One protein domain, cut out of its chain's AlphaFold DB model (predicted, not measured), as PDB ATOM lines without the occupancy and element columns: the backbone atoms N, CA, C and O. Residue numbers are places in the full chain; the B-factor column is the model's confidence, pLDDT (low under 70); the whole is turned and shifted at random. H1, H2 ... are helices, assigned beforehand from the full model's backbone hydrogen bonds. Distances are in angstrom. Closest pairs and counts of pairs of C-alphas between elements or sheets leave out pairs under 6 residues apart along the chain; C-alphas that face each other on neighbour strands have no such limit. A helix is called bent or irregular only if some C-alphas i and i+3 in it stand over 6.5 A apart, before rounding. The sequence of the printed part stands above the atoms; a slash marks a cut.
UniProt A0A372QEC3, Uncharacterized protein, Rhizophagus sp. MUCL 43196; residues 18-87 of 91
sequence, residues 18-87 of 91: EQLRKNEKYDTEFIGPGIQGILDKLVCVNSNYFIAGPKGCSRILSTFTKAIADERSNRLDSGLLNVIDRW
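Overview. This is residues 18 to 87 of the 91 residues of an uncharacterized protein of Rhizophagus sp. MUCL 43196 (UniProt A0A372QEC3). H1, H2 and H3 follow one another as an arm, and at its far end H4 packs on residues 41 to 45 of H3, in a head with two long loop stretches. There residues 51 to 52 pair with 85 to 86, parallel. The 70 printed residues include four named helices, H1 to H4, and no named strand: all helix, loose, radius of gyration of the C-alphas 14.6 A, spans 40 by 30 by 17 A.

Along the chain. H1, residues 18 to 21, begins at C-alpha 18 (-37.960, -4.094, 16.333). H2 is residues 24 to 30, irregular, with C-alphas 25 and 28 7.7 A apart. H3, residues 34 to 46, measures 19.1 A. H4, residues 63 to 73, measures 15.1 A and ends at C-alpha 73 (-37.276, -32.297, -1.962).

Arrangement. H1 and H2 only just touch, only at the corner, with 3 pairs of C-alphas within 8 A, the closest Leu 20 and Tyr 26, 6.4 A. H2 and H3 likewise only just touch, only at the corner, with 3 pairs, the closest C-alphas Glu 29 and Ile 35, 5.7 A. H3 and H4 touch at a shallow tilt of 29 degrees, the same way; the closest C-alphas, Val 45 and Ile 68, are 5.5 A apart. Every O i to N i+4 pair is within hydrogen-bond range in H3 and H4; H2 has 0 of 3, but 3 of 4 O i to N i+3 pairs.

Size, cuts and confidence. The farthest C-alphas, Glu 24 and Asp 77, are 42.4 A apart. The printed part has no cut; the link H3 to H4 is long. Residues 33 and 56 to 62 have pLDDT under 70.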
ATOM      1  N   GLU A  18     -37.257  -5.178  15.634       79.19
ATOM      2  CA  GLU A  18     -37.960  -4.094  16.333       79.19
ATOM      3  C   GLU A  18     -37.630  -2.714  15.748       79.19
ATOM      4  O   GLU A  18     -38.521  -1.881  15.598       79.19
ATOM      5  N   GLN A  19     -36.373  -2.487  15.356       81.19
ATOM      6  CA  GLN A  19     -35.958  -1.236  14.714       81.19
ATOM      7  C   GLN A  19     -36.632  -1.029  13.352       81.19
ATOM      8  O   GLN A  19     -37.009   0.091  13.021       81.19
ATOM      9  N   LEU A  20     -36.827  -2.106  12.586       80.94
ATOM     10  CA  LEU A  20     -37.533  -2.062  11.305       80.94
ATOM     11  C   LEU A  20     -39.032  -1.839  11.516       80.94
ATOM     12  O   LEU A  20     -39.639  -1.074  10.781       80.94
ATOM     13  N   ARG A  21     -39.607  -2.436  12.565       76.62
ATOM     14  CA  ARG A  21     -41.027  -2.302  12.921       76.62
ATOM     15  C   ARG A  21     -41.403  -0.923  13.476       76.62
ATOM     16  O   ARG A  21     -42.579  -0.596  13.534       76.62
ATOM     17  N   LYS A  22     -40.423  -0.145  13.948       84.12
ATOM     18  CA  LYS A  22     -40.602   1.244  14.413       84.12
ATOM     19  C   LYS A  22     -40.399   2.276  13.300       84.12
ATOM     20  O   LYS A  22     -40.529   3.467  13.558       84.12
ATOM     21  N   ASN A  23     -40.030   1.840  12.098       87.56
ATOM     22  CA  ASN A  23     -39.773   2.717  10.970       87.56
ATOM     23  C   ASN A  23     -40.875   2.539   9.922       87.56
ATOM     24  O   ASN A  23     -40.887   1.545   9.198       87.56
ATOM     25  N   GLU A  24     -41.740   3.550   9.818       86.75
ATOM     26  CA  GLU A  24     -42.927   3.578   8.947       86.75
ATOM     27  C   GLU A  24     -42.609   3.277   7.471       86.75
ATOM     28  O   GLU A  24     -43.453   2.774   6.731       86.75
ATOM     29  N   LYS A  25     -41.360   3.501   7.030       88.44
ATOM     30  CA  LYS A  25     -40.895   3.135   5.683       88.44
ATOM     31  C   LYS A  25     -41.094   1.647   5.365       88.44
ATOM     32  O   LYS A  25     -41.215   1.299   4.193       88.44
ATOM     33  N   TYR A  26     -41.074   0.779   6.375       82.75
ATOM     34  CA  TYR A  26     -41.124  -0.673   6.207       82.75
ATOM     35  C   TYR A  26     -42.477  -1.286   6.565       82.75
ATOM     36  O   TYR A  26     -42.598  -2.507   6.527       82.75
ATOM     37  N   ASP A  27     -43.503  -0.493   6.871       83.00
ATOM     38  CA  ASP A  27     -44.807  -1.020   7.295       83.00
ATOM     39  C   ASP A  27     -45.412  -1.988   6.271       83.00
ATOM     40  O   ASP A  27     -45.987  -3.014   6.635       83.00
ATOM     41  N   THR A  28     -45.200  -1.736   4.976       84.25
ATOM     42  CA  THR A  28     -45.657  -2.624   3.897       84.25
ATOM     43  C   THR A  28     -45.004  -4.004   3.930       84.25
ATOM     44  O   THR A  28     -45.627  -4.973   3.508       84.25
ATOM     45  N   GLU A  29     -43.786  -4.120   4.462       81.50
ATOM     46  CA  GLU A  29     -43.062  -5.389   4.621       81.50
ATOM     47  C   GLU A  29     -43.557  -6.205   5.824       81.50
ATOM     48  O   GLU A  29     -43.266  -7.397   5.928       81.50
ATOM     49  N   PHE A  30     -44.314  -5.591   6.735       77.19
ATOM     50  CA  PHE A  30     -44.958  -6.270   7.865       77.19
ATOM     51  C   PHE A  30     -46.451  -6.541   7.625       77.19
ATOM     52  O   PHE A  30     -47.101  -7.170   8.460       77.19
ATOM     53  N   ILE A  31     -46.999  -6.109   6.486       76.06
ATOM     54  CA  ILE A  31     -48.377  -6.388   6.072       76.06
ATOM     55  C   ILE A  31     -48.406  -7.612   5.146       76.06
ATOM     56  O   ILE A  31     -47.622  -7.744   4.208       76.06
ATOM     57  N   GLY A  32     -49.373  -8.507   5.367       71.25
ATOM     58  CA  GLY A  32     -49.531  -9.707   4.543       71.25
ATOM     59  C   GLY A  32     -48.368 -10.693   4.729       71.25
ATOM     60  O   GLY A  32     -47.895 -10.856   5.851       71.25
ATOM     61  N   PRO A  33     -47.923 -11.405   3.672       69.19
ATOM     62  CA  PRO A  33     -46.811 -12.340   3.785       69.19
ATOM     63  C   PRO A  33     -45.515 -11.637   4.192       69.19
ATOM     64  O   PRO A  33     -44.921 -12.062   5.167       69.19
ATOM     65  N   GLY A  34     -45.097 -10.571   3.500       79.62
ATOM     66  CA  GLY A  34     -43.967  -9.725   3.906       79.62
ATOM     67  C   GLY A  34     -42.716 -10.466   4.416       79.62
ATOM     68  O   GLY A  34     -42.398 -11.582   3.990       79.62
ATOM     69  N   ILE A  35     -42.022  -9.862   5.381       81.50
ATOM     70  CA  ILE A  35     -40.861 -10.449   6.068       81.50
ATOM     71  C   ILE A  35     -41.269 -11.662   6.913       81.50
ATOM     72  O   ILE A  35     -40.543 -12.656   6.955       81.50
ATOM     73  N   GLN A  36     -42.437 -11.619   7.556       79.50
ATOM     74  CA  GLN A  36     -42.905 -12.703   8.424       79.50
ATOM     75  C   GLN A  36     -43.042 -14.028   7.659       79.50
ATOM     76  O   GLN A  36     -42.523 -15.054   8.077       79.50
ATOM     77  N   GLY A  37     -43.668 -14.001   6.490       81.94
ATOM     78  CA  GLY A  37     -43.878 -15.151   5.623       81.94
ATOM     79  C   GLY A  37     -42.589 -15.669   4.990       81.94
ATOM     80  O   GLY A  37     -42.505 -16.856   4.680       81.94
ATOM     81  N   ILE A  38     -41.567 -14.823   4.810       83.38
ATOM     82  CA  ILE A  38     -40.220 -15.279   4.433       83.38
ATOM     83  C   ILE A  38     -39.596 -16.059   5.593       83.38
ATOM     84  O   ILE A  38     -39.096 -17.165   5.382       83.38
ATOM     85  N   LEU A  39     -39.663 -15.520   6.812       83.44
ATOM     86  CA  LEU A  39     -39.145 -16.186   8.008       83.44
ATOM     87  C   LEU A  39     -39.866 -17.511   8.276       83.44
ATOM     88  O   LEU A  39     -39.202 -18.524   8.493       83.44
ATOM     89  N   ASP A  40     -41.193 -17.539   8.157       85.31
ATOM     90  CA  ASP A  40     -41.991 -18.757   8.304       85.31
ATOM     91  C   ASP A  40     -41.548 -19.834   7.300       85.31
ATOM     92  O   ASP A  40     -41.350 -20.992   7.676       85.31
ATOM     93  N   LYS A  41     -41.302 -19.470   6.029       88.19
ATOM     94  CA  LYS A  41     -40.762 -20.416   5.033       88.19
ATOM     95  C   LYS A  41     -39.390 -20.940   5.431       88.19
ATOM     96  O   LYS A  41     -39.168 -22.142   5.328       88.19
ATOM     97  N   LEU A  42     -38.476 -20.071   5.866       87.44
ATOM     98  CA  LEU A  42     -37.121 -20.477   6.253       87.44
ATOM     99  C   LEU A  42     -37.146 -21.465   7.420       87.44
ATOM    100  O   LEU A  42     -36.423 -22.460   7.388       87.44
ATOM    101  N   VAL A  43     -38.005 -21.233   8.413       87.38
ATOM    102  CA  VAL A  43     -38.198 -22.166   9.528       87.38
ATOM    103  C   VAL A  43     -38.723 -23.510   9.016       87.38
ATOM    104  O   VAL A  43     -38.141 -24.547   9.329       87.38
ATOM    105  N   CYS A  44     -39.763 -23.519   8.177       89.62
ATOM    106  CA  CYS A  44     -40.336 -24.760   7.643       89.62
ATOM    107  C   CYS A  44     -39.402 -25.524   6.686       89.62
ATOM    108  O   CYS A  44     -39.432 -26.752   6.637       89.62
ATOM    109  N   VAL A  45     -38.568 -24.830   5.910       89.94
ATOM    110  CA  VAL A  45     -37.587 -25.465   5.015       89.94
ATOM    111  C   VAL A  45     -36.480 -26.155   5.811       89.94
ATOM    112  O   VAL A  45     -36.032 -27.224   5.409       89.94
ATOM    113  N   ASN A  46     -36.059 -25.585   6.943       87.06
ATOM    114  CA  ASN A  46     -34.908 -26.084   7.704       87.06
ATOM    115  C   ASN A  46     -35.275 -26.965   8.911       87.06
ATOM    116  O   ASN A  46     -34.380 -27.499   9.560       87.06
ATOM    117  N   SER A  47     -36.559 -27.145   9.230       88.19
ATOM    118  CA  SER A  47     -36.980 -28.039  10.311       88.19
ATOM    119  C   SER A  47     -36.718 -29.513   9.973       88.19
ATOM    120  O   SER A  47     -36.846 -29.930   8.819       88.19
ATOM    121  N   ASN A  48     -36.419 -30.351  10.972       88.00
ATOM    122  CA  ASN A  48     -36.243 -31.791  10.745       88.00
ATOM    123  C   ASN A  48     -37.515 -32.430  10.166       88.00
ATOM    124  O   ASN A  48     -37.438 -33.135   9.162       88.00
ATOM    125  N   TYR A  49     -38.674 -32.105  10.749       89.00
ATOM    126  CA  TYR A  49     -39.995 -32.487  10.249       89.00
ATOM    127  C   TYR A  49     -40.798 -31.268   9.792       89.00
ATOM    128  O   TYR A  49     -40.797 -30.224  10.449       89.00
ATOM    129  N   PHE A  50     -41.542 -31.422   8.700       91.00
ATOM    130  CA  PHE A  50     -42.533 -30.463   8.224       91.00
ATOM    131  C   PHE A  50     -43.911 -31.123   8.095       91.00
ATOM    132  O   PHE A  50     -44.061 -32.139   7.413       91.00
ATOM    133  N   ILE A  51     -44.920 -30.541   8.750       90.00
ATOM    134  CA  ILE A  51     -46.307 -31.022   8.737       90.00
ATOM    135  C   ILE A  51     -47.201 -29.928   8.151       90.00
ATOM    136  O   ILE A  51     -47.152 -28.776   8.575       90.00
ATOM    137  N   ALA A  52     -48.046 -30.299   7.195       87.56
ATOM    138  CA  ALA A  52     -49.038 -29.431   6.584       87.56
ATOM    139  C   ALA A  52     -50.466 -29.937   6.836       87.56
ATOM    140  O   ALA A  52     -50.700 -31.084   7.222       87.56
ATOM    141  N   GLY A  53     -51.449 -29.073   6.572       83.00
ATOM    142  CA  GLY A  53     -52.860 -29.440   6.690       83.00
ATOM    143  C   GLY A  53     -53.273 -30.571   5.734       83.00
ATOM    144  O   GLY A  53     -52.543 -30.913   4.788       83.00
ATOM    145  N   PRO A  54     -54.471 -31.148   5.933       81.81
ATOM    146  CA  PRO A  54     -54.881 -32.336   5.212       81.81
ATOM    147  C   PRO A  54     -55.121 -31.991   3.745       81.81
ATOM    148  O   PRO A  54     -55.383 -30.833   3.381       81.81
ATOM    149  N   LYS A  55     -55.085 -33.016   2.893       73.75
ATOM    150  CA  LYS A  55     -55.573 -32.880   1.519       73.75
ATOM    151  C   LYS A  55     -57.064 -32.509   1.575       73.75
ATOM    152  O   LYS A  55     -57.828 -33.160   2.273       73.75
ATOM    153  N   GLY A  56     -57.455 -31.437   0.893       69.81
ATOM    154  CA  GLY A  56     -58.848 -31.002   0.737       69.81
ATOM    155  C   GLY A  56     -59.278 -29.846   1.644       69.81
ATOM    156  O   GLY A  56     -60.139 -29.076   1.245       69.81
ATOM    157  N   CYS A  57     -58.662 -29.675   2.819       65.31
ATOM    158  CA  CYS A  57     -59.010 -28.590   3.756       65.31
ATOM    159  C   CYS A  57     -57.951 -27.478   3.791       65.31
ATOM    160  O   CYS A  57     -58.263 -26.298   3.924       65.31
ATOM    161  N   SER A  58     -56.675 -27.843   3.623       60.00
ATOM    162  CA  SER A  58     -55.630 -26.847   3.388       60.00
ATOM    163  C   SER A  58     -55.746 -26.308   1.965       60.00
ATOM    164  O   SER A  58     -56.164 -27.042   1.066       60.00
ATOM    165  N   ARG A  59     -55.349 -25.050   1.722       60.38
ATOM    166  CA  ARG A  59     -55.100 -24.568   0.354       60.38
ATOM    167  C   ARG A  59     -54.015 -25.466  -0.254       60.38
ATOM    168  O   ARG A  59     -52.832 -25.189  -0.108       60.38
ATOM    169  N   ILE A  60     -54.402 -26.571  -0.895       55.38
ATOM    170  CA  ILE A  60     -53.478 -27.537  -1.517       55.38
ATOM    171  C   ILE A  60     -52.617 -26.824  -2.566       55.38
ATOM    172  O   ILE A  60     -51.443 -27.140  -2.722       55.38
ATOM    173  N   LEU A  61     -53.194 -25.811  -3.217       55.25
ATOM    174  CA  LEU A  61     -52.551 -24.925  -4.185       55.25
ATOM    175  C   LEU A  61     -51.803 -23.747  -3.540       55.25
ATOM    176  O   LEU A  61     -51.435 -22.803  -4.235       55.25
ATOM    177  N   SER A  62     -51.602 -23.753  -2.220       66.12
ATOM    178  CA  SER A  62     -50.808 -22.723  -1.559       66.12
ATOM    179  C   SER A  62     -49.397 -22.735  -2.137       66.12
ATOM    180  O   SER A  62     -48.630 -23.675  -1.911       66.12
ATOM    181  N   THR A  63     -49.047 -21.669  -2.859       79.19
ATOM    182  CA  THR A  63     -47.684 -21.430  -3.355       79.19
ATOM    183  C   THR A  63     -46.669 -21.474  -2.215       79.19
ATOM    184  O   THR A  63     -45.528 -21.866  -2.429       79.19
ATOM    185  N   PHE A  64     -47.095 -21.164  -0.987       86.19
ATOM    186  CA  PHE A  64     -46.286 -21.269   0.221       86.19
ATOM    187  C   PHE A  64     -45.889 -22.716   0.541       86.19
ATOM    188  O   PHE A  64     -44.703 -23.029   0.589       86.19
ATOM    189  N   THR A  65     -46.864 -23.613   0.728       88.31
ATOM    190  CA  THR A  65     -46.587 -25.015   1.089       88.31
ATOM    191  C   THR A  65     -45.883 -25.748  -0.045       88.31
ATOM    192  O   THR A  65     -45.014 -26.574   0.219       88.31
ATOM    193  N   LYS A  66     -46.235 -25.428  -1.298       88.19
ATOM    194  CA  LYS A  66     -45.561 -25.980  -2.471       88.19
ATOM    195  C   LYS A  66     -44.086 -25.573  -2.508       88.19
ATOM    196  O   LYS A  66     -43.244 -26.451  -2.588       88.19
ATOM    197  N   ALA A  67     -43.775 -24.284  -2.345       90.12
ATOM    198  CA  ALA A  67     -42.389 -23.814  -2.340       90.12
ATOM    199  C   ALA A  67     -41.540 -24.479  -1.242       90.12
ATOM    200  O   ALA A  67     -40.389 -24.821  -1.485       90.12
ATOM    201  N   ILE A  68     -42.113 -24.708  -0.054       91.50
ATOM    202  CA  ILE A  68     -41.422 -25.432   1.025       91.50
ATOM    203  C   ILE A  68     -41.164 -26.887   0.627       91.50
ATOM    204  O   ILE A  68     -40.058 -27.382   0.813       91.50
ATOM    205  N   ALA A  69     -42.172 -27.580   0.090       91.56
ATOM    206  CA  ALA A  69     -42.032 -28.977  -0.312       91.56
ATOM    207  C   ALA A  69     -41.024 -29.152  -1.461       91.56
ATOM    208  O   ALA A  69     -40.219 -30.081  -1.417       91.56
ATOM    209  N   ASP A  70     -41.034 -28.254  -2.447       92.38
ATOM    210  CA  ASP A  70     -40.105 -28.274  -3.581       92.38
ATOM    211  C   ASP A  70     -38.654 -28.095  -3.089       92.38
ATOM    212  O   ASP A  70     -37.789 -28.915  -3.390       92.38
ATOM    213  N   GLU A  71     -38.402 -27.097  -2.236       92.56
ATOM    214  CA  GLU A  71     -37.071 -26.849  -1.665       92.56
ATOM    215  C   GLU A  71     -36.585 -28.009  -0.784       92.56
ATOM    216  O   GLU A  71     -35.436 -28.441  -0.883       92.56
ATOM    217  N   ARG A  72     -37.462 -28.569   0.057       93.31
ATOM    218  CA  ARG A  72     -37.118 -29.728   0.899       93.31
ATOM    219  C   ARG A  72     -36.825 -30.976   0.071       93.31
ATOM    220  O   ARG A  72     -35.947 -31.747   0.445       93.31
ATOM    221  N   SER A  73     -37.515 -31.165  -1.054       92.81
ATOM    222  CA  SER A  73     -37.276 -32.297  -1.962       92.81
ATOM    223  C   SER A  73     -35.868 -32.259  -2.556       92.81
ATOM    224  O   SER A  73     -35.221 -33.296  -2.647       92.81
ATOM    225  N   ASN A  74     -35.355 -31.065  -2.863       89.69
ATOM    226  CA  ASN A  74     -33.988 -30.875  -3.366       89.69
ATOM    227  C   ASN A  74     -32.903 -31.118  -2.302       89.69
ATOM    228  O   ASN A  74     -31.720 -31.175  -2.626       89.69
ATOM    229  N   ARG A  75     -33.291 -31.226  -1.028       82.75
ATOM    230  CA  ARG A  75     -32.390 -31.277   0.130       82.75
ATOM    231  C   ARG A  75     -32.569 -32.536   0.976       82.75
ATOM    232  O   ARG A  75     -32.047 -32.582   2.089       82.75
ATOM    233  N   LEU A  76     -33.291 -33.547   0.493       74.06
ATOM    234  CA  LEU A  76     -33.629 -34.728   1.295       74.06
ATOM    235  C   LEU A  76     -32.386 -35.431   1.869       74.06
ATOM    236  O   LEU A  76     -32.386 -35.840   3.026       74.06
ATOM    237  N   ASP A  77     -31.291 -35.441   1.111       74.25
ATOM    238  CA  ASP A  77     -30.026 -36.074   1.500       74.25
ATOM    239  C   ASP A  77     -29.245 -35.301   2.586       74.25
ATOM    240  O   ASP A  77     -28.225 -35.771   3.081       74.25
ATOM    241  N   SER A  78     -29.719 -34.115   2.995       71.50
ATOM    242  CA  SER A  78     -29.032 -33.220   3.945       71.50
ATOM    243  C   SER A  78     -29.450 -33.385   5.415       71.50
ATOM    244  O   SER A  78     -29.139 -32.532   6.246       71.50
ATOM    245  N   GLY A  79     -30.145 -34.476   5.760       73.94
ATOM    246  CA  GLY A  79     -30.568 -34.772   7.138       73.94
ATOM    247  C   GLY A  79     -31.988 -34.314   7.495       73.94
ATOM    248  O   GLY A  79     -32.339 -34.248   8.676       73.94
ATOM    249  N   LEU A  80     -32.820 -34.010   6.494       84.06
ATOM    250  CA  LEU A  80     -34.261 -33.815   6.681       84.06
ATOM    251  C   LEU A  80     -34.948 -35.171   6.905       84.06
ATOM    252  O   LEU A  80     -34.602 -36.157   6.262       84.06
ATOM    253  N   LEU A  81     -35.947 -35.225   7.793       88.44
ATOM    254  CA  LEU A  81     -36.652 -36.473   8.123       88.44
ATOM    255  C   LEU A  81     -37.907 -36.705   7.272       88.44
ATOM    256  O   LEU A  81     -38.424 -37.818   7.226       88.44
ATOM    257  N   ASN A  82     -38.399 -35.669   6.586       91.50
ATOM    258  CA  ASN A  82     -39.470 -35.773   5.599       91.50
ATOM    259  C   ASN A  82     -39.464 -34.582   4.620       91.50
ATOM    260  O   ASN A  82     -38.931 -33.514   4.922       91.50
ATOM    261  N   VAL A  83     -40.122 -34.723   3.465       91.56
ATOM    262  CA  VAL A  83     -40.453 -33.561   2.614       91.56
ATOM    263  C   VAL A  83     -41.651 -32.823   3.196       91.56
ATOM    264  O   VAL A  83     -41.582 -31.628   3.469       91.56
ATOM    265  N   ILE A  84     -42.759 -33.539   3.374       91.06
ATOM    266  CA  ILE A  84     -44.025 -33.010   3.867       91.06
ATOM    267  C   ILE A  84     -44.893 -34.171   4.343       91.06
ATOM    268  O   ILE A  84     -45.226 -35.058   3.560       91.06
ATOM    269  N   ASP A  85     -45.328 -34.116   5.595       90.94
ATOM    270  CA  ASP A  85     -46.410 -34.960   6.089       90.94
ATOM    271  C   ASP A  85     -47.697 -34.156   6.182       90.94
ATOM    272  O   ASP A  85     -47.690 -32.942   6.384       90.94
ATOM    273  N   ARG A  86     -48.834 -34.825   6.009       87.31
ATOM    274  CA  ARG A  86     -50.151 -34.199   6.142       87.31
ATOM    275  C   ARG A  86     -50.957 -34.955   7.171       87.31
ATOM    276  O   ARG A  86     -51.049 -36.180   7.088       87.31
ATOM    277  N   TRP A  87     -51.559 -34.241   8.123       82.12
ATOM    278  CA  TRP A  87     -52.414 -34.905   9.103       82.12
ATOM    279  C   TRP A  87     -53.630 -35.551   8.411       82.12
ATOM    280  O   TRP A  87     -54.062 -35.123   7.333       82.12
TER     281      TRP A  87